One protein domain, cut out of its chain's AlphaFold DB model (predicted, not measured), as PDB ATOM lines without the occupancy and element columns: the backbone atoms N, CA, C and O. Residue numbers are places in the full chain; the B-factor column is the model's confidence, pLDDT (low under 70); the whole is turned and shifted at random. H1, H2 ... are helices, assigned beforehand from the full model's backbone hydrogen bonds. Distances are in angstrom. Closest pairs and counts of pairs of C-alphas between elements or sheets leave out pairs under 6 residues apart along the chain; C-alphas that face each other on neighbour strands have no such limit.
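This is residues 2 to 132 of the 210 residues of the protein "L-serine-phosphatidylethanolamine phosphatidyltransferase" of Oncopeltus fasciatus (UniProt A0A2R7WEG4). Three long helices make the body: H4 and H5 form a narrow V-shaped hairpin that opens toward their link, and H3 runs loosely beside H4. H6 turns off from the last end of H5 with small H7 at its tip, while residues 2 to 16, most of H1, stick out as an arm at the opposite end. The 131 printed residues have seven named helices, H1 to H7 in chain order, and no named strand: all helix. The whole is only just loose, close to extended, with a radius of gyration of the C-alphas of 21.1 A, and flat, spanning 70 by 38 by 20 A.

H1, residues 4 to 17, and H2, residues 26 to 29, are apart from each other and from H3, residues 33 to 50. H3 is close to but not clearly touching H4, residues 56 to 78, at a shallow tilt of 6 degrees, opposite ways; the closest C-alphas, of Thr 33 and Leu 77, are 6.6 A apart. H4 and H5, residues 89 to 110, touch as a helical hairpin at a shallow tilt of 29 degrees, H5 with residues 100 to 110 alone; the closest C-alphas, of Gly 63 and Phe 108, are 4.6 A apart. H6, residues 114 to 124, is close to but not clearly touching H5, at a steep tilt of 42 degrees; the closest C-alphas, of Leu 109 and Val 117, are 6.4 A apart. H6 and H7, residues 126 to 130, only just touch, only at the corner, with 3 pairs of C-alphas within 8 A, the closest those of Tyr 122 and Glu 129 at 5.9 A. Every O i to N i+4 pair is within hydrogen-bond range in H1, H3, H4, H5 and H6; H7 has 0 of 1, with 1 of 2 O i to N i+3 pairs, and H2 is too short for an i+4 pair.

H1 begins at C-alpha 4 (35.979, 52.310, 15.029) and H7 ends at C-alpha 130 (37.013, -16.613, 19.263). H3 is 26.1 A long, H4 31.9 A and H5 31.5 A.

The C-alphas of Lys 2 and Asn 130 are the farthest apart, 71.0 A. The printed part has no cut and no long link. Low pLDDT, under 70, includes residues 16 to 20 and 80 to 83.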
ATOM      1  N   LYS A   2      39.936  55.073   9.538       68.44
ATOM      2  CA  LYS A   2      39.510  53.681   9.750       68.44
ATOM      3  C   LYS A   2      38.296  53.712  10.687       68.44
ATOM      4  O   LYS A   2      38.323  54.503  11.629       68.44
ATOM      5  N   ASN A   3      37.234  52.968  10.386       84.19
ATOM      6  CA  ASN A   3      36.035  52.959  11.233       84.19
ATOM      7  C   ASN A   3      36.370  52.332  12.596       84.19
ATOM      8  O   ASN A   3      37.241  51.466  12.671       84.19
ATOM      9  N   ASP A   4      35.681  52.755  13.660       82.62
ATOM     10  CA  ASP A   4      35.979  52.310  15.029       82.62
ATOM     11  C   ASP A   4      35.933  50.777  15.165       82.62
ATOM     12  O   ASP A   4      36.810  50.194  15.798       82.62
ATOM     13  N   ASP A   5      34.992  50.110  14.487       80.88
ATOM     14  CA  ASP A   5      34.875  48.642  14.469       80.88
ATOM     15  C   ASP A   5      36.124  47.956  13.888       80.88
ATOM     16  O   ASP A   5      36.642  46.999  14.460       80.88
ATOM     17  N   GLU A   6      36.662  48.499  12.795       81.19
ATOM     18  CA  GLU A   6      37.849  47.977  12.111       81.19
ATOM     19  C   GLU A   6      39.116  48.193  12.962       81.19
ATOM     20  O   GLU A   6      40.029  47.371  12.967       81.19
ATOM     21  N   TYR A   7      39.156  49.276  13.749       82.12
ATOM     22  CA  TYR A   7      40.218  49.524  14.726       82.12
ATOM     23  C   TYR A   7      40.182  48.525  15.892       82.12
ATOM     24  O   TYR A   7      41.234  48.045  16.322       82.12
ATOM     25  N   TYR A   8      38.996  48.189  16.409       79.81
ATOM     26  CA  TYR A   8      38.864  47.179  17.461       79.81
ATOM     27  C   TYR A   8      39.192  45.773  16.957       79.81
ATOM     28  O   TYR A   8      39.841  45.025  17.685       79.81
ATOM     29  N   GLU A   9      38.799  45.425  15.732       78.31
ATOM     30  CA  GLU A   9      39.100  44.128  15.120       78.31
ATOM     31  C   GLU A   9      40.607  43.954  14.873       78.31
ATOM     32  O   GLU A   9      41.187  42.944  15.283       78.31
ATOM     33  N   ASP A  10      41.286  44.976  14.343       77.25
ATOM     34  CA  ASP A  10      42.748  44.990  14.205       77.25
ATOM     35  C   ASP A  10      43.458  44.933  15.561       77.25
ATOM     36  O   ASP A  10      44.448  44.218  15.734       77.25
ATOM     37  N   LYS A  11      42.967  45.679  16.558       77.19
ATOM     38  CA  LYS A  11      43.539  45.672  17.909       77.19
ATOM     39  C   LYS A  11      43.350  44.317  18.587       77.19
ATOM     40  O   LYS A  11      44.253  43.835  19.262       77.19
ATOM     41  N   PHE A  12      42.199  43.683  18.402       72.81
ATOM     42  CA  PHE A  12      41.923  42.353  18.932       72.81
ATOM     43  C   PHE A  12      42.793  41.292  18.250       72.81
ATOM     44  O   PHE A  12      43.380  40.447  18.925       72.81
ATOM     45  N   THR A  13      42.935  41.376  16.927       70.12
ATOM     46  CA  THR A  13      43.774  40.472  16.132       70.12
ATOM     47  C   THR A  13      45.248  40.639  16.489       70.12
ATOM     48  O   THR A  13      45.903  39.665  16.832       70.12
ATOM     49  N   SER A  14      45.764  41.868  16.547       70.06
ATOM     50  CA  SER A  14      47.162  42.142  16.922       70.06
ATOM     51  C   SER A  14      47.509  41.726  18.356       70.06
ATOM     52  O   SER A  14      48.600  41.209  18.598       70.06
ATOM     53  N   VAL A  15      46.590  41.887  19.316       71.62
ATOM     54  CA  VAL A  15      46.791  41.430  20.703       71.62
ATOM     55  C   VAL A  15      46.801  39.900  20.803       71.62
ATOM     56  O   VAL A  15      47.584  39.350  21.582       71.62
ATOM     57  N   ASN A  16      45.966  39.211  20.019       67.00
ATOM     58  CA  ASN A  16      45.872  37.750  20.039       67.00
ATOM     59  C   ASN A  16      46.962  37.058  19.210       67.00
ATOM     60  O   ASN A  16      47.487  36.036  19.644       67.00
ATOM     61  N   GLU A  17      47.320  37.604  18.047       69.19
ATOM     62  CA  GLU A  17      48.285  37.003  17.119       69.19
ATOM     63  C   GLU A  17      49.734  37.421  17.391       69.19
ATOM     64  O   GLU A  17      50.646  36.774  16.883       69.19
ATOM     65  N   LYS A  18      49.957  38.460  18.217       68.69
ATOM     66  CA  LYS A  18      51.283  38.989  18.595       68.69
ATOM     67  C   LYS A  18      52.279  38.970  17.419       68.69
ATOM     68  O   LYS A  18      53.318  38.308  17.520       68.69
ATOM     69  N   PRO A  19      51.965  39.649  16.301       67.88
ATOM     70  CA  PRO A  19      52.823  39.627  15.126       67.88
ATOM     71  C   PRO A  19      54.210  40.174  15.482       67.88
ATOM     72  O   PRO A  19      54.336  41.196  16.156       67.88
ATOM     73  N   VAL A  20      55.255  39.453  15.068       69.94
ATOM     74  CA  VAL A  20      56.649  39.872  15.252       69.94
ATOM     75  C   VAL A  20      57.103  40.579  13.983       69.94
ATOM     76  O   VAL A  20      57.178  39.964  12.919       69.94
ATOM     77  N   ASP A  21      57.429  41.861  14.105       70.62
ATOM     78  CA  ASP A  21      57.978  42.645  13.001       70.62
ATOM     79  C   ASP A  21      59.466  42.317  12.785       70.62
ATOM     80  O   ASP A  21      60.214  42.110  13.739       70.62
ATOM     81  N   ASN A  22      59.918  42.341  11.527       66.44
ATOM     82  CA  ASN A  22      61.317  42.126  11.116       66.44
ATOM     83  C   ASN A  22      61.883  40.742  11.482       66.44
ATOM     84  O   ASN A  22      62.748  40.579  12.343       66.44
ATOM     85  N   ILE A  23      61.413  39.732  10.756       73.19
ATOM     86  CA  ILE A  23      61.833  38.341  10.913       73.19
ATOM     87  C   ILE A  23      63.239  38.139  10.332       73.19
ATOM     88  O   ILE A  23      63.460  38.285   9.134       73.19
ATOM     89  N   SER A  24      64.190  37.733  11.175       75.38
ATOM     90  CA  SER A  24      65.567  37.407  10.772       75.38
ATOM     91  C   SER A  24      65.728  35.998  10.185       75.38
ATOM     92  O   SER A  24      66.713  35.729   9.501       75.38
ATOM     93  N   LEU A  25      64.771  35.093  10.423       72.38
ATOM     94  CA  LEU A  25      64.785  33.713   9.932       72.38
ATOM     95  C   LEU A  25      63.477  33.364   9.207       72.38
ATOM     96  O   LEU A  25      62.623  32.654   9.737       72.38
ATOM     97  N   GLU A  26      63.330  33.847   7.975       72.25
ATOM     98  CA  GLU A  26      62.110  33.696   7.161       72.25
ATOM     99  C   GLU A  26      61.676  32.226   6.978       72.25
ATOM    100  O   GLU A  26      60.484  31.920   6.939       72.25
ATOM    101  N   LEU A  27      62.638  31.292   6.975       70.50
ATOM    102  CA  LEU A  27      62.395  29.849   6.876       70.50
ATOM    103  C   LEU A  27      61.504  29.296   8.005       70.50
ATOM    104  O   LEU A  27      60.696  28.407   7.750       70.50
ATOM    105  N   PHE A  28      61.637  29.798   9.238       66.19
ATOM    106  CA  PHE A  28      60.840  29.320  10.381       66.19
ATOM    107  C   PHE A  28      59.451  29.959  10.449       66.19
ATOM    108  O   PHE A  28      58.565  29.424  11.110       66.19
ATOM    109  N   TYR A  29      59.257  31.086   9.765       67.25
ATOM    110  CA  TYR A  29      57.994  31.823   9.755       67.25
ATOM    111  C   TYR A  29      57.122  31.473   8.546       67.25
ATOM    112  O   TYR A  29      55.908  31.671   8.581       67.25
ATOM    113  N   ARG A  30      57.705  30.899   7.485       71.12
ATOM    114  CA  ARG A  30      56.948  30.368   6.352       71.12
ATOM    115  C   ARG A  30      56.463  28.941   6.654       71.12
ATOM    116  O   ARG A  30      57.284  28.049   6.875       71.12
ATOM    117  N   PRO A  31      55.147  28.663   6.623       69.88
ATOM    118  CA  PRO A  31      54.632  27.333   6.936       69.88
ATOM    119  C   PRO A  31      54.981  26.324   5.830       69.88
ATOM    120  O   PRO A  31      54.362  26.295   4.768       69.88
ATOM    121  N   HIS A  32      55.954  25.450   6.095       78.94
ATOM    122  CA  HIS A  32      56.331  24.314   5.238       78.94
ATOM    123  C   HIS A  32      55.612  23.017   5.654       78.94
ATOM    124  O   HIS A  32      56.219  21.952   5.783       78.94
ATOM    125  N   THR A  33      54.299  23.111   5.876       81.44
ATOM    126  CA  THR A  33      53.450  22.037   6.428       81.44
ATOM    127  C   THR A  33      53.520  20.744   5.610       81.44
ATOM    128  O   THR A  33      53.702  19.667   6.172       81.44
ATOM    129  N   ILE A  34      53.442  20.846   4.279       82.25
ATOM    130  CA  ILE A  34      53.468  19.694   3.362       82.25
ATOM    131  C   ILE A  34      54.837  19.003   3.382       82.25
ATOM    132  O   ILE A  34      54.904  17.780   3.479       82.25
ATOM    133  N   THR A  35      55.934  19.764   3.332       86.50
ATOM    134  CA  THR A  35      57.291  19.196   3.360       86.50
ATOM    135  C   THR A  35      57.558  18.483   4.679       86.50
ATOM    136  O   THR A  35      58.040  17.351   4.672       86.50
ATOM    137  N   LEU A  36      57.202  19.107   5.809       85.19
ATOM    138  CA  LEU A  36      57.384  18.501   7.127       85.19
ATOM    139  C   LEU A  36      56.554  17.222   7.275       85.19
ATOM    140  O   LEU A  36      57.049  16.231   7.808       85.19
ATOM    141  N   PHE A  37      55.323  17.219   6.757       84.75
ATOM    142  CA  PHE A  37      54.474  16.033   6.731       84.75
ATOM    143  C   PHE A  37      55.102  14.895   5.918       84.75
ATOM    144  O   PHE A  37      55.215  13.782   6.424       84.75
ATOM    145  N   ILE A  38      55.556  15.175   4.691       89.62
ATOM    146  CA  ILE A  38      56.174  14.178   3.805       89.62
ATOM    147  C   ILE A  38      57.410  13.558   4.463       89.62
ATOM    148  O   ILE A  38      57.521  12.336   4.531       89.62
ATOM    149  N   VAL A  39      58.317  14.390   4.981       91.44
ATOM    150  CA  VAL A  39      59.536  13.913   5.653       91.44
ATOM    151  C   VAL A  39      59.176  13.058   6.866       91.44
ATOM    152  O   VAL A  39      59.672  11.942   6.987       91.44
ATOM    153  N   SER A  40      58.257  13.527   7.715       90.06
ATOM    154  CA  SER A  40      57.834  12.790   8.913       90.06
ATOM    155  C   SER A  40      57.197  11.440   8.567       90.06
ATOM    156  O   SER A  40      57.496  10.438   9.214       90.06
ATOM    157  N   PHE A  41      56.361  11.390   7.525       90.12
ATOM    158  CA  PHE A  41      55.724  10.162   7.050       90.12
ATOM    159  C   PHE A  41      56.754   9.134   6.565       90.12
ATOM    160  O   PHE A  41      56.728   7.981   6.997       90.12
ATOM    161  N   PHE A  42      57.693   9.545   5.707       92.31
ATOM    162  CA  PHE A  42      58.726   8.637   5.207       92.31
ATOM    163  C   PHE A  42      59.694   8.193   6.305       92.31
ATOM    164  O   PHE A  42      60.085   7.028   6.321       92.31
ATOM    165  N   SER A  43      60.039   9.071   7.251       89.88
ATOM    166  CA  SER A  43      60.834   8.691   8.420       89.88
ATOM    167  C   SER A  43      60.117   7.644   9.272       89.88
ATOM    168  O   SER A  43      60.723   6.632   9.611       89.88
ATOM    169  N   LEU A  44      58.827   7.835   9.570       92.81
ATOM    170  CA  LEU A  44      58.023   6.859  10.314       92.81
ATOM    171  C   LEU A  44      57.998   5.499   9.606       92.81
ATOM    172  O   LEU A  44      58.268   4.482  10.239       92.81
ATOM    173  N   MET A  45      57.729   5.479   8.298       91.69
ATOM    174  CA  MET A  45      57.740   4.248   7.503       91.69
ATOM    175  C   MET A  45      59.104   3.560   7.527       91.69
ATOM    176  O   MET A  45      59.180   2.360   7.769       91.69
ATOM    177  N   TYR A  46      60.186   4.314   7.341       92.06
ATOM    178  CA  TYR A  46      61.536   3.766   7.384       92.06
ATOM    179  C   TYR A  46      61.854   3.111   8.735       92.06
ATOM    180  O   TYR A  46      62.245   1.945   8.773       92.06
ATOM    181  N   PHE A  47      61.628   3.824   9.843       90.38
ATOM    182  CA  PHE A  47      61.886   3.293  11.184       90.38
ATOM    183  C   PHE A  47      60.978   2.114  11.528       90.38
ATOM    184  O   PHE A  47      61.441   1.154  12.135       90.38
ATOM    185  N   SER A  48      59.712   2.150  11.110       89.56
ATOM    186  CA  SER A  48      58.775   1.050  11.332       89.56
ATOM    187  C   SER A  48      59.196  -0.234  10.616       89.56
ATOM    188  O   SER A  48      58.962  -1.308  11.155       89.56
ATOM    189  N   LEU A  49      59.786  -0.140   9.419       88.69
ATOM    190  CA  LEU A  49      60.125  -1.306   8.594       88.69
ATOM    191  C   LEU A  49      61.471  -1.949   8.947       88.69
ATOM    192  O   LEU A  49      61.646  -3.141   8.721       88.69
ATOM    193  N   ILE A  50      62.435  -1.174   9.451       89.06
ATOM    194  CA  ILE A  50      63.788  -1.675   9.757       89.06
ATOM    195  C   ILE A  50      63.950  -2.142  11.209       89.06
ATOM    196  O   ILE A  50      64.939  -2.788  11.556       89.06
ATOM    197  N   ARG A  51      63.008  -1.779  12.080       86.19
ATOM    198  CA  ARG A  51      63.058  -2.081  13.510       86.19
ATOM    199  C   ARG A  51      62.864  -3.578  13.763       86.19
ATOM    200  O   ARG A  51      62.005  -4.206  13.156       86.19
ATOM    201  N   ASN A  52      63.617  -4.109  14.726       85.88
ATOM    202  CA  ASN A  52      63.387  -5.448  15.256       85.88
ATOM    203  C   ASN A  52      62.273  -5.433  16.321       85.88
ATOM    204  O   ASN A  52      62.267  -4.560  17.190       85.88
ATOM    205  N   GLU A  53      61.345  -6.387  16.258       86.69
ATOM    206  CA  GLU A  53      60.177  -6.477  17.143       86.69
ATOM    207  C   GLU A  53      60.305  -7.501  18.282       86.69
ATOM    208  O   GLU A  53      59.354  -7.670  19.043       86.69
ATOM    209  N   ASP A  54      61.475  -8.125  18.447       86.56
ATOM    210  CA  ASP A  54      61.696  -9.211  19.415       86.56
ATOM    211  C   ASP A  54      61.524  -8.812  20.895       86.56
ATOM    212  O   ASP A  54      61.154  -9.652  21.717       86.56
ATOM    213  N   ASN A  55      61.809  -7.555  21.261       91.19
ATOM    214  CA  ASN A  55      61.758  -7.091  22.651       91.19
ATOM    215  C   ASN A  55      60.593  -6.121  22.890       91.19
ATOM    216  O   ASN A  55      60.636  -4.961  22.479       91.19
ATOM    217  N   ASP A  56      59.589  -6.567  23.643       89.38
ATOM    218  CA  ASP A  56      58.402  -5.771  23.964       89.38
ATOM    219  C   ASP A  56      58.730  -4.453  24.691       89.38
ATOM    220  O   ASP A  56      58.084  -3.436  24.437       89.38
ATOM    221  N   ALA A  57      59.752  -4.420  25.555       91.50
ATOM    222  CA  ALA A  57      60.121  -3.197  26.273       91.50
ATOM    223  C   ALA A  57      60.664  -2.118  25.321       91.50
ATOM    224  O   ALA A  57      60.288  -0.946  25.422       91.50
ATOM    225  N   ASP A  58      61.496  -2.526  24.359       91.44
ATOM    226  CA  ASP A  58      62.059  -1.628  23.350       91.44
ATOM    227  C   ASP A  58      60.969  -1.147  22.380       91.44
ATOM    228  O   ASP A  58      60.950   0.021  21.991       91.44
ATOM    229  N   ASN A  59      60.011  -2.019  22.050       92.31
ATOM    230  CA  ASN A  59      58.846  -1.706  21.219       92.31
ATOM    231  C   ASN A  59      57.957  -0.634  21.867       92.31
ATOM    232  O   ASN A  59      57.546   0.330  21.214       92.31
ATOM    233  N   ILE A  60      57.678  -0.775  23.167       93.12
ATOM    234  CA  ILE A  60      56.910   0.208  23.940       93.12
ATOM    235  C   ILE A  60      57.666   1.536  23.992       93.12
ATOM    236  O   ILE A  60      57.075   2.582  23.720       93.12
ATOM    237  N   TRP A  61      58.968   1.509  24.290       93.12
ATOM    238  CA  TRP A  61      59.787   2.720  24.355       93.12
ATOM    239  C   TRP A  61      59.824   3.464  23.015       93.12
ATOM    240  O   TRP A  61      59.523   4.658  22.964       93.12
ATOM    241  N   ALA A  62      60.106   2.755  21.918       92.25
ATOM    242  CA  ALA A  62      60.108   3.322  20.574       92.25
ATOM    243  C   ALA A  62      58.737   3.909  20.201       92.25
ATOM    244  O   ALA A  62      58.662   5.039  19.713       92.25
ATOM    245  N   GLY A  63      57.651   3.187  20.503       92.81
ATOM    246  CA  GLY A  63      56.286   3.659  20.284       92.81
ATOM    247  C   GLY A  63      55.976   4.949  21.046       92.81
ATOM    248  O   GLY A  63      55.458   5.898  20.459       92.81
ATOM    249  N   VAL A  64      56.347   5.030  22.329       94.12
ATOM    250  CA  VAL A  64      56.158   6.237  23.153       94.12
ATOM    251  C   VAL A  64      56.985   7.408  22.619       94.12
ATOM    252  O   VAL A  64      56.450   8.509  22.466       94.12
ATOM    253  N   CYS A  65      58.259   7.194  22.271       92.44
ATOM    254  CA  CYS A  65      59.101   8.231  21.671       92.44
ATOM    255  C   CYS A  65      58.498   8.777  20.368       92.44
ATOM    256  O   CYS A  65      58.446   9.994  20.176       92.44
ATOM    257  N   CYS A  66      57.996   7.901  19.493       92.75
ATOM    258  CA  CYS A  66      57.340   8.309  18.252       92.75
ATOM    259  C   CYS A  66      56.034   9.070  18.502       92.75
ATOM    260  O   CYS A  66      55.802  10.093  17.858       92.75
ATOM    261  N   VAL A  67      55.211   8.640  19.461       95.00
ATOM    262  CA  VAL A  67      53.996   9.370  19.856       95.00
ATOM    263  C   VAL A  67      54.328  10.785  20.321       95.00
ATOM    264  O   VAL A  67      53.701  11.735  19.859       95.00
ATOM    265  N   VAL A  68      55.335  10.950  21.183       93.25
ATOM    266  CA  VAL A  68      55.758  12.274  21.668       93.25
ATOM    267  C   VAL A  68      56.254  13.147  20.512       93.25
ATOM    268  O   VAL A  68      55.847  14.303  20.398       93.25
ATOM    269  N   PHE A  69      57.079  12.594  19.620       91.25
ATOM    270  CA  PHE A  69      57.581  13.305  18.444       91.25
ATOM    271  C   PHE A  69      56.446  13.809  17.539       91.25
ATOM    272  O   PHE A  69      56.388  14.997  17.215       91.25
ATOM    273  N   PHE A  70      55.502  12.934  17.179       91.12
ATOM    274  CA  PHE A  70      54.369  13.310  16.331       91.12
ATOM    275  C   PHE A  70      53.393  14.250  17.035       91.12
ATOM    276  O   PHE A  70      52.870  15.158  16.394       91.12
ATOM    277  N   PHE A  71      53.183  14.097  18.343       91.69
ATOM    278  CA  PHE A  71      52.376  15.033  19.119       91.69
ATOM    279  C   PHE A  71      52.955  16.451  19.064       91.69
ATOM    280  O   PHE A  71      52.210  17.396  18.807       91.69
ATOM    281  N   ILE A  72      54.274  16.610  19.228       88.44
ATOM    282  CA  ILE A  72      54.939  17.918  19.128       88.44
ATOM    283  C   ILE A  72      54.783  18.497  17.715       88.44
ATOM    284  O   ILE A  72      54.385  19.652  17.577       88.44
ATOM    285  N   ILE A  73      55.025  17.706  16.663       87.12
ATOM    286  CA  ILE A  73      54.864  18.165  15.271       87.12
ATOM    287  C   ILE A  73      53.428  18.614  14.988       87.12
ATOM    288  O   ILE A  73      53.213  19.692  14.437       87.12
ATOM    289  N   ILE A  74      52.433  17.818  15.380       87.19
ATOM    290  CA  ILE A  74      51.018  18.156  15.183       87.19
ATOM    291  C   ILE A  74      50.655  19.417  15.969       87.19
ATOM    292  O   ILE A  74      49.960  20.285  15.444       87.19
ATOM    293  N   SER A  75      51.163  19.549  17.195       83.56
ATOM    294  CA  SER A  75      50.947  20.735  18.024       83.56
ATOM    295  C   SER A  75      51.484  21.998  17.347       83.56
ATOM    296  O   SER A  75      50.804  23.020  17.333       83.56
ATOM    297  N   LEU A  76      52.665  21.915  16.727       80.25
ATOM    298  CA  LEU A  76      53.264  23.021  15.977       80.25
ATOM    299  C   LEU A  76      52.465  23.379  14.716       80.25
ATOM    300  O   LEU A  76      52.308  24.555  14.404       80.25
ATOM    301  N   LEU A  77      51.964  22.379  13.985       76.62
ATOM    302  CA  LEU A  77      51.326  22.599  12.684       76.62
ATOM    303  C   LEU A  77      49.837  22.959  12.763       76.62
ATOM    304  O   LEU A  77      49.341  23.647  11.874       76.62
ATOM    305  N   ALA A  78      49.110  22.459  13.765       75.81
ATOM    306  CA  ALA A  78      47.648  22.401  13.709       75.81
ATOM    307  C   ALA A  78      46.913  23.051  14.892       75.81
ATOM    308  O   ALA A  78      45.725  23.351  14.768       75.81
ATOM    309  N   PHE A  79      47.582  23.326  16.018       70.50
ATOM    310  CA  PHE A  79      46.986  24.112  17.106       70.50
ATOM    311  C   PHE A  79      46.819  25.627  16.866       70.50
ATOM    312  O   PHE A  79      46.029  26.202  17.618       70.50
ATOM    313  N   PRO A  80      47.443  26.297  15.868       60.03
ATOM    314  CA  PRO A  80      47.288  27.745  15.717       60.03
ATOM    315  C   PRO A  80      45.847  28.194  15.455       60.03
ATOM    316  O   PRO A  80      45.389  29.086  16.148       60.03
ATOM    317  N   ASN A  81      45.113  27.575  14.518       62.88
ATOM    318  CA  ASN A  81      43.691  27.839  14.255       62.88
ATOM    319  C   ASN A  81      43.104  26.701  13.396       62.88
ATOM    320  O   ASN A  81      43.600  26.421  12.307       62.88
ATOM    321  N   GLY A  82      42.045  26.036  13.869       66.81
ATOM    322  CA  GLY A  82      41.365  24.990  13.096       66.81
ATOM    323  C   GLY A  82      40.588  25.574  11.902       66.81
ATOM    324  O   GLY A  82      39.982  26.634  12.045       66.81
ATOM    325  N   PRO A  83      40.531  24.893  10.741       69.19
ATOM    326  CA  PRO A  83      39.939  25.435   9.510       69.19
ATOM    327  C   PRO A  83      38.402  25.526   9.536       69.19
ATOM    328  O   PRO A  83      37.795  26.093   8.627       69.19
ATOM    329  N   PHE A  84      37.752  24.945  10.549       71.12
ATOM    330  CA  PHE A  84      36.300  24.828  10.620       71.12
ATOM    331  C   PHE A  84      35.700  25.711  11.717       71.12
ATOM    332  O   PHE A  84      36.057  25.618  12.890       71.12
ATOM    333  N   THR A  85      34.716  26.522  11.331       67.81
ATOM    334  CA  THR A  85      34.050  27.493  12.216       67.81
ATOM    335  C   THR A  85      32.591  27.143  12.543       67.81
ATOM    336  O   THR A  85      32.064  27.635  13.536       67.81
ATOM    337  N   ARG A  86      31.924  26.266  11.770       81.38
ATOM    338  CA  ARG A  86      30.489  25.913  11.923       81.38
ATOM    339  C   ARG A  86      30.267  24.396  11.957       81.38
ATOM    340  O   ARG A  86      30.874  23.742  11.113       81.38
ATOM    341  N   PRO A  87      29.407  23.818  12.824       78.25
ATOM    342  CA  PRO A  87      28.330  24.478  13.575       78.25
ATOM    343  C   PRO A  87      28.787  25.232  14.832       78.25
ATOM    344  O   PRO A  87      28.213  26.267  15.139       78.25
ATOM    345  N   HIS A  88      29.848  24.779  15.508       79.25
ATOM    346  CA  HIS A  88      30.467  25.490  16.630       79.25
ATOM    347  C   HIS A  88      31.985  25.228  16.644       79.25
ATOM    348  O   HIS A  88      32.385  24.068  16.502       79.25
ATOM    349  N   PRO A  89      32.849  26.239  16.863       79.06
ATOM    350  CA  PRO A  89      34.306  26.052  16.873       79.06
ATOM    351  C   PRO A  89      34.785  25.012  17.894       79.06
ATOM    352  O   PRO A  89      35.697  24.235  17.621       79.06
ATOM    353  N   GLY A  90      34.139  24.944  19.063       80.19
ATOM    354  CA  GLY A  90      34.461  23.956  20.098       80.19
ATOM    355  C   GLY A  90      34.241  22.506  19.655       80.19
ATOM    356  O   GLY A  90      35.058  21.650  19.981       80.19
ATOM    357  N   VAL A  91      33.204  22.234  18.852       83.44
ATOM    358  CA  VAL A  91      32.935  20.878  18.336       83.44
ATOM    359  C   VAL A  91      34.084  20.428  17.442       83.44
ATOM    360  O   VAL A  91      34.601  19.329  17.607       83.44
ATOM    361  N   TRP A  92      34.550  21.302  16.552       82.69
ATOM    362  CA  TRP A  92      35.665  20.980  15.664       82.69
ATOM    363  C   TRP A  92      36.990  20.812  16.390       82.69
ATOM    364  O   TRP A  92      37.773  19.951  16.006       82.69
ATOM    365  N   ARG A  93      37.228  21.571  17.464       85.00
ATOM    366  CA  ARG A  93      38.405  21.372  18.321       85.00
ATOM    367  C   ARG A  93      38.375  20.007  19.009       85.00
ATOM    368  O   ARG A  93      39.406  19.345  19.054       85.00
ATOM    369  N   ILE A  94      37.207  19.559  19.480       85.00
ATOM    370  CA  ILE A  94      37.037  18.218  20.061       85.00
ATOM    371  C   ILE A  94      37.249  17.137  18.996       85.00
ATOM    372  O   ILE A  94      38.037  16.226  19.214       85.00
ATOM    373  N   VAL A  95      36.604  17.250  17.829       86.69
ATOM    374  CA  VAL A  95      36.760  16.290  16.717       86.69
ATOM    375  C   VAL A  95      38.216  16.200  16.263       86.69
ATOM    376  O   VAL A  95      38.737  15.104  16.057       86.69
ATOM    377  N   PHE A  96      38.892  17.344  16.145       85.19
ATOM    378  CA  PHE A  96      40.312  17.399  15.826       85.19
ATOM    379  C   PHE A  96      41.155  16.732  16.920       85.19
ATOM    380  O   PHE A  96      41.961  15.863  16.609       85.19
ATOM    381  N   GLY A  97      40.921  17.056  18.195       87.00
ATOM    382  CA  GLY A  97      41.610  16.427  19.323       87.00
ATOM    383  C   GLY A  97      41.429  14.907  19.364       87.00
ATOM    384  O   GLY A  97      42.405  14.181  19.522       87.00
ATOM    385  N   LEU A  98      40.209  14.411  19.133       89.44
ATOM    386  CA  LEU A  98      39.924  12.976  19.028       89.44
ATOM    387  C   LEU A  98      40.648  12.333  17.841       89.44
ATOM    388  O   LEU A  98      41.176  11.234  17.970       89.44
ATOM    389  N   SER A  99      40.725  13.032  16.708       88.81
ATOM    390  CA  SER A  99      41.449  12.561  15.524       88.81
ATOM    391  C   SER A  99      42.960  12.488  15.772       88.81
ATOM    392  O   SER A  99      43.604  11.532  15.346       88.81
ATOM    393  N   VAL A 100      43.529  13.456  16.501       91.00
ATOM    394  CA  VAL A 100      44.936  13.430  16.927       91.00
ATOM    395  C   VAL A 100      45.181  12.278  17.896       91.00
ATOM    396  O   VAL A 100      46.118  11.518  17.688       91.00
ATOM    397  N   LEU A 101      44.329  12.089  18.907       91.94
ATOM    398  CA  LEU A 101      44.443  10.959  19.836       91.94
ATOM    399  C   LEU A 101      44.370   9.610  19.112       91.94
ATOM    400  O   LEU A 101      45.185   8.728  19.379       91.94
ATOM    401  N   TYR A 102      43.441   9.468  18.167       92.44
ATOM    402  CA  TYR A 102      43.326   8.278  17.329       92.44
ATOM    403  C   TYR A 102      44.606   8.033  16.519       92.44
ATOM    404  O   TYR A 102      45.152   6.934  16.556       92.44
ATOM    405  N   LEU A 103      45.134   9.064  15.849       93.12
ATOM    406  CA  LEU A 103      46.384   8.965  15.095       93.12
ATOM    407  C   LEU A 103      47.570   8.566  15.985       93.12
ATOM    408  O   LEU A 103      48.354   7.705  15.600       93.12
ATOM    409  N   LEU A 104      47.702   9.157  17.175       94.62
ATOM    410  CA  LEU A 104      48.770   8.813  18.116       94.62
ATOM    411  C   LEU A 104      48.641   7.372  18.624       94.62
ATOM    412  O   LEU A 104      49.647   6.677  18.728       94.62
ATOM    413  N   CYS A 105      47.419   6.898  18.875       94.31
ATOM    414  CA  CYS A 105      47.167   5.499  19.214       94.31
ATOM    415  C   CYS A 105      47.607   4.562  18.078       94.31
ATOM    416  O   CYS A 105      48.330   3.598  18.319       94.31
ATOM    417  N   LEU A 106      47.260   4.879  16.825       93.56
ATOM    418  CA  LEU A 106      47.703   4.099  15.666       93.56
ATOM    419  C   LEU A 106      49.227   4.095  15.508       93.56
ATOM    420  O   LEU A 106      49.803   3.050  15.223       93.56
ATOM    421  N   ILE A 107      49.884   5.240  15.713       94.19
ATOM    422  CA  ILE A 107      51.348   5.322  15.691       94.19
ATOM    423  C   ILE A 107      51.935   4.447  16.797       94.19
ATOM    424  O   ILE A 107      52.865   3.703  16.529       94.19
ATOM    425  N   PHE A 108      51.387   4.463  18.012       94.69
ATOM    426  CA  PHE A 108      51.852   3.575  19.078       94.69
ATOM    427  C   PHE A 108      51.729   2.094  18.693       94.69
ATOM    428  O   PHE A 108      52.700   1.347  18.826       94.69
ATOM    429  N   LEU A 109      50.559   1.691  18.180       93.31
ATOM    430  CA  LEU A 109      50.282   0.317  17.751       93.31
ATOM    431  C   LEU A 109      51.190  -0.134  16.604       93.31
ATOM    432  O   LEU A 109      51.598  -1.289  16.586       93.31
ATOM    433  N   LEU A 110      51.565   0.772  15.696       93.00
ATOM    434  CA  LEU A 110      52.495   0.487  14.599       93.00
ATOM    435  C   LEU A 110      53.871   0.005  15.097       93.00
ATOM    436  O   LEU A 110      54.537  -0.775  14.422       93.00
ATOM    437  N   PHE A 111      54.301   0.456  16.279       92.56
ATOM    438  CA  PHE A 111      55.571   0.047  16.889       92.56
ATOM    439  C   PHE A 111      55.447  -1.171  17.812       92.56
ATOM    440  O   PHE A 111      56.467  -1.652  18.302       92.56
ATOM    441  N   GLN A 112      54.239  -1.689  18.050       93.94
ATOM    442  CA  GLN A 112      54.044  -2.897  18.852       93.94
ATOM    443  C   GLN A 112      54.203  -4.162  18.000       93.94
ATOM    444  O   GLN A 112      54.025  -4.136  16.784       93.94
ATOM    445  N   SER A 113      54.537  -5.280  18.648       92.19
ATOM    446  CA  SER A 113      54.578  -6.589  17.990       92.19
ATOM    447  C   SER A 113      53.160  -7.076  17.673       92.19
ATOM    448  O   SER A 113      52.204  -6.748  18.383       92.19
ATOM    449  N   TYR A 114      53.009  -7.914  16.642       89.44
ATOM    450  CA  TYR A 114      51.707  -8.485  16.256       89.44
ATOM    451  C   TYR A 114      50.972  -9.150  17.434       89.44
ATOM    452  O   TYR A 114      49.763  -8.985  17.608       89.44
ATOM    453  N   LYS A 115      51.717  -9.866  18.287       90.75
ATOM    454  CA  LYS A 115      51.175 -10.521  19.482       90.75
ATOM    455  C   LYS A 115      50.611  -9.503  20.475       90.75
ATOM    456  O   LYS A 115      49.486  -9.679  20.938       90.75
ATOM    457  N   THR A 116      51.362  -8.446  20.769       92.12
ATOM    458  CA  THR A 116      50.941  -7.393  21.702       92.12
ATOM    459  C   THR A 116      49.741  -6.624  21.157       92.12
ATOM    460  O   THR A 116      48.794  -6.368  21.897       92.12
ATOM    461  N   VAL A 117      49.712  -6.327  19.853       93.38
ATOM    462  CA  VAL A 117      48.555  -5.685  19.206       93.38
ATOM    463  C   VAL A 117      47.297  -6.538  19.359       93.38
ATOM    464  O   VAL A 117      46.268  -6.021  19.791       93.38
ATOM    465  N   ASN A 118      47.372  -7.843  19.083       90.50
ATOM    466  CA  ASN A 118      46.229  -8.738  19.266       90.50
ATOM    467  C   ASN A 118      45.764  -8.787  20.725       90.50
ATOM    468  O   ASN A 118      44.568  -8.712  20.982       90.50
ATOM    469  N   GLN A 119      46.690  -8.842  21.685       90.94
ATOM    470  CA  GLN A 119      46.344  -8.798  23.109       90.94
ATOM    471  C   GLN A 119      45.632  -7.495  23.495       90.94
ATOM    472  O   GLN A 119      44.664  -7.539  24.250       90.94
ATOM    473  N   ILE A 120      46.065  -6.352  22.954       92.38
ATOM    474  CA  ILE A 120      45.384  -5.065  23.155       92.38
ATOM    475  C   ILE A 120      43.970  -5.113  22.558       92.38
ATOM    476  O   ILE A 120      43.021  -4.696  23.217       92.38
ATOM    477  N   ILE A 121      43.806  -5.649  21.345       91.44
ATOM    478  CA  ILE A 121      42.495  -5.771  20.688       91.44
ATOM    479  C   ILE A 121      41.555  -6.675  21.500       91.44
ATOM    480  O   ILE A 121      40.419  -6.284  21.756       91.44
ATOM    481  N   TYR A 122      42.026  -7.834  21.965       92.44
ATOM    482  CA  TYR A 122      41.236  -8.747  22.801       92.44
ATOM    483  C   TYR A 122      40.920  -8.164  24.176       92.44
ATOM    484  O   TYR A 122      39.879  -8.458  24.753       92.44
ATOM    485  N   TRP A 123      41.792  -7.310  24.711       92.62
ATOM    486  CA  TRP A 123      41.500  -6.592  25.945       92.62
ATOM    487  C   TRP A 123      40.369  -5.568  25.764       92.62
ATOM    488  O   TRP A 123      39.538  -5.414  26.658       92.62
ATOM    489  N   VAL A 124      40.307  -4.897  24.607       92.69
ATOM    490  CA  VAL A 124      39.225  -3.953  24.281       92.69
ATOM    491  C   VAL A 124      37.906  -4.683  24.024       92.69
ATOM    492  O   VAL A 124      36.866  -4.257  24.526       92.69
ATOM    493  N   ASP A 125      37.940  -5.776  23.265       90.50
ATOM    494  CA  ASP A 125      36.774  -6.625  23.023       90.50
ATOM    495  C   ASP A 125      37.159  -8.116  23.074       90.50
ATOM    496  O   ASP A 125      37.629  -8.686  22.082       90.50
ATOM    497  N   PRO A 126      36.916  -8.781  24.219       90.00
ATOM    498  CA  PRO A 126      37.250 -10.192  24.411       90.00
ATOM    499  C   PRO A 126      36.518 -11.143  23.463       90.00
ATOM    500  O   PRO A 126      36.953 -12.276  23.263       90.00
ATOM    501  N   LYS A 127      35.399 -10.718  22.858       87.19
ATOM    502  CA  LYS A 127      34.640 -11.571  21.933       87.19
ATOM    503  C   LYS A 127      35.403 -11.830  20.635       87.19
ATOM    504  O   LYS A 127      35.124 -12.827  19.974       87.19
ATOM    505  N   LEU A 128      36.375 -10.978  20.290       83.81
ATOM    506  CA  LEU A 128      37.184 -11.128  19.078       83.81
ATOM    507  C   LEU A 128      38.154 -12.312  19.133       83.81
ATOM    508  O   LEU A 128      38.559 -12.787  18.078       83.81
ATOM    509  N   GLU A 129      38.520 -12.806  20.319       84.31
ATOM    510  CA  GLU A 129      39.480 -13.914  20.453       84.31
ATOM    511  C   GLU A 129      38.978 -15.200  19.780       84.31
ATOM    512  O   GLU A 129      39.753 -15.930  19.168       84.31
ATOM    513  N   ASN A 130      37.666 -15.437  19.840       81.62
ATOM    514  CA  ASN A 130      37.013 -16.613  19.263       81.62
ATOM    515  C   ASN A 130      36.151 -16.263  18.039       81.62
ATOM    516  O   ASN A 130      35.364 -17.090  17.579       81.62
ATOM    517  N   PHE A 131      36.247 -15.029  17.535       78.69
ATOM    518  CA  PHE A 131      35.473 -14.601  16.380       78.69
ATOM    519  C   PHE A 131      36.126 -15.110  15.097       78.69
ATOM    520  O   PHE A 131      37.257 -14.759  14.765       78.69
ATOM    521  N   HIS A 132      35.378 -15.911  14.349       70.31
ATOM    522  CA  HIS A 132      35.731 -16.294  12.994       70.31
ATOM    523  C   HIS A 132      34.837 -15.516  12.034       70.31
ATOM    524  O   HIS A 132      33.633 -15.403  12.248       70.31
TER     525      HIS A 132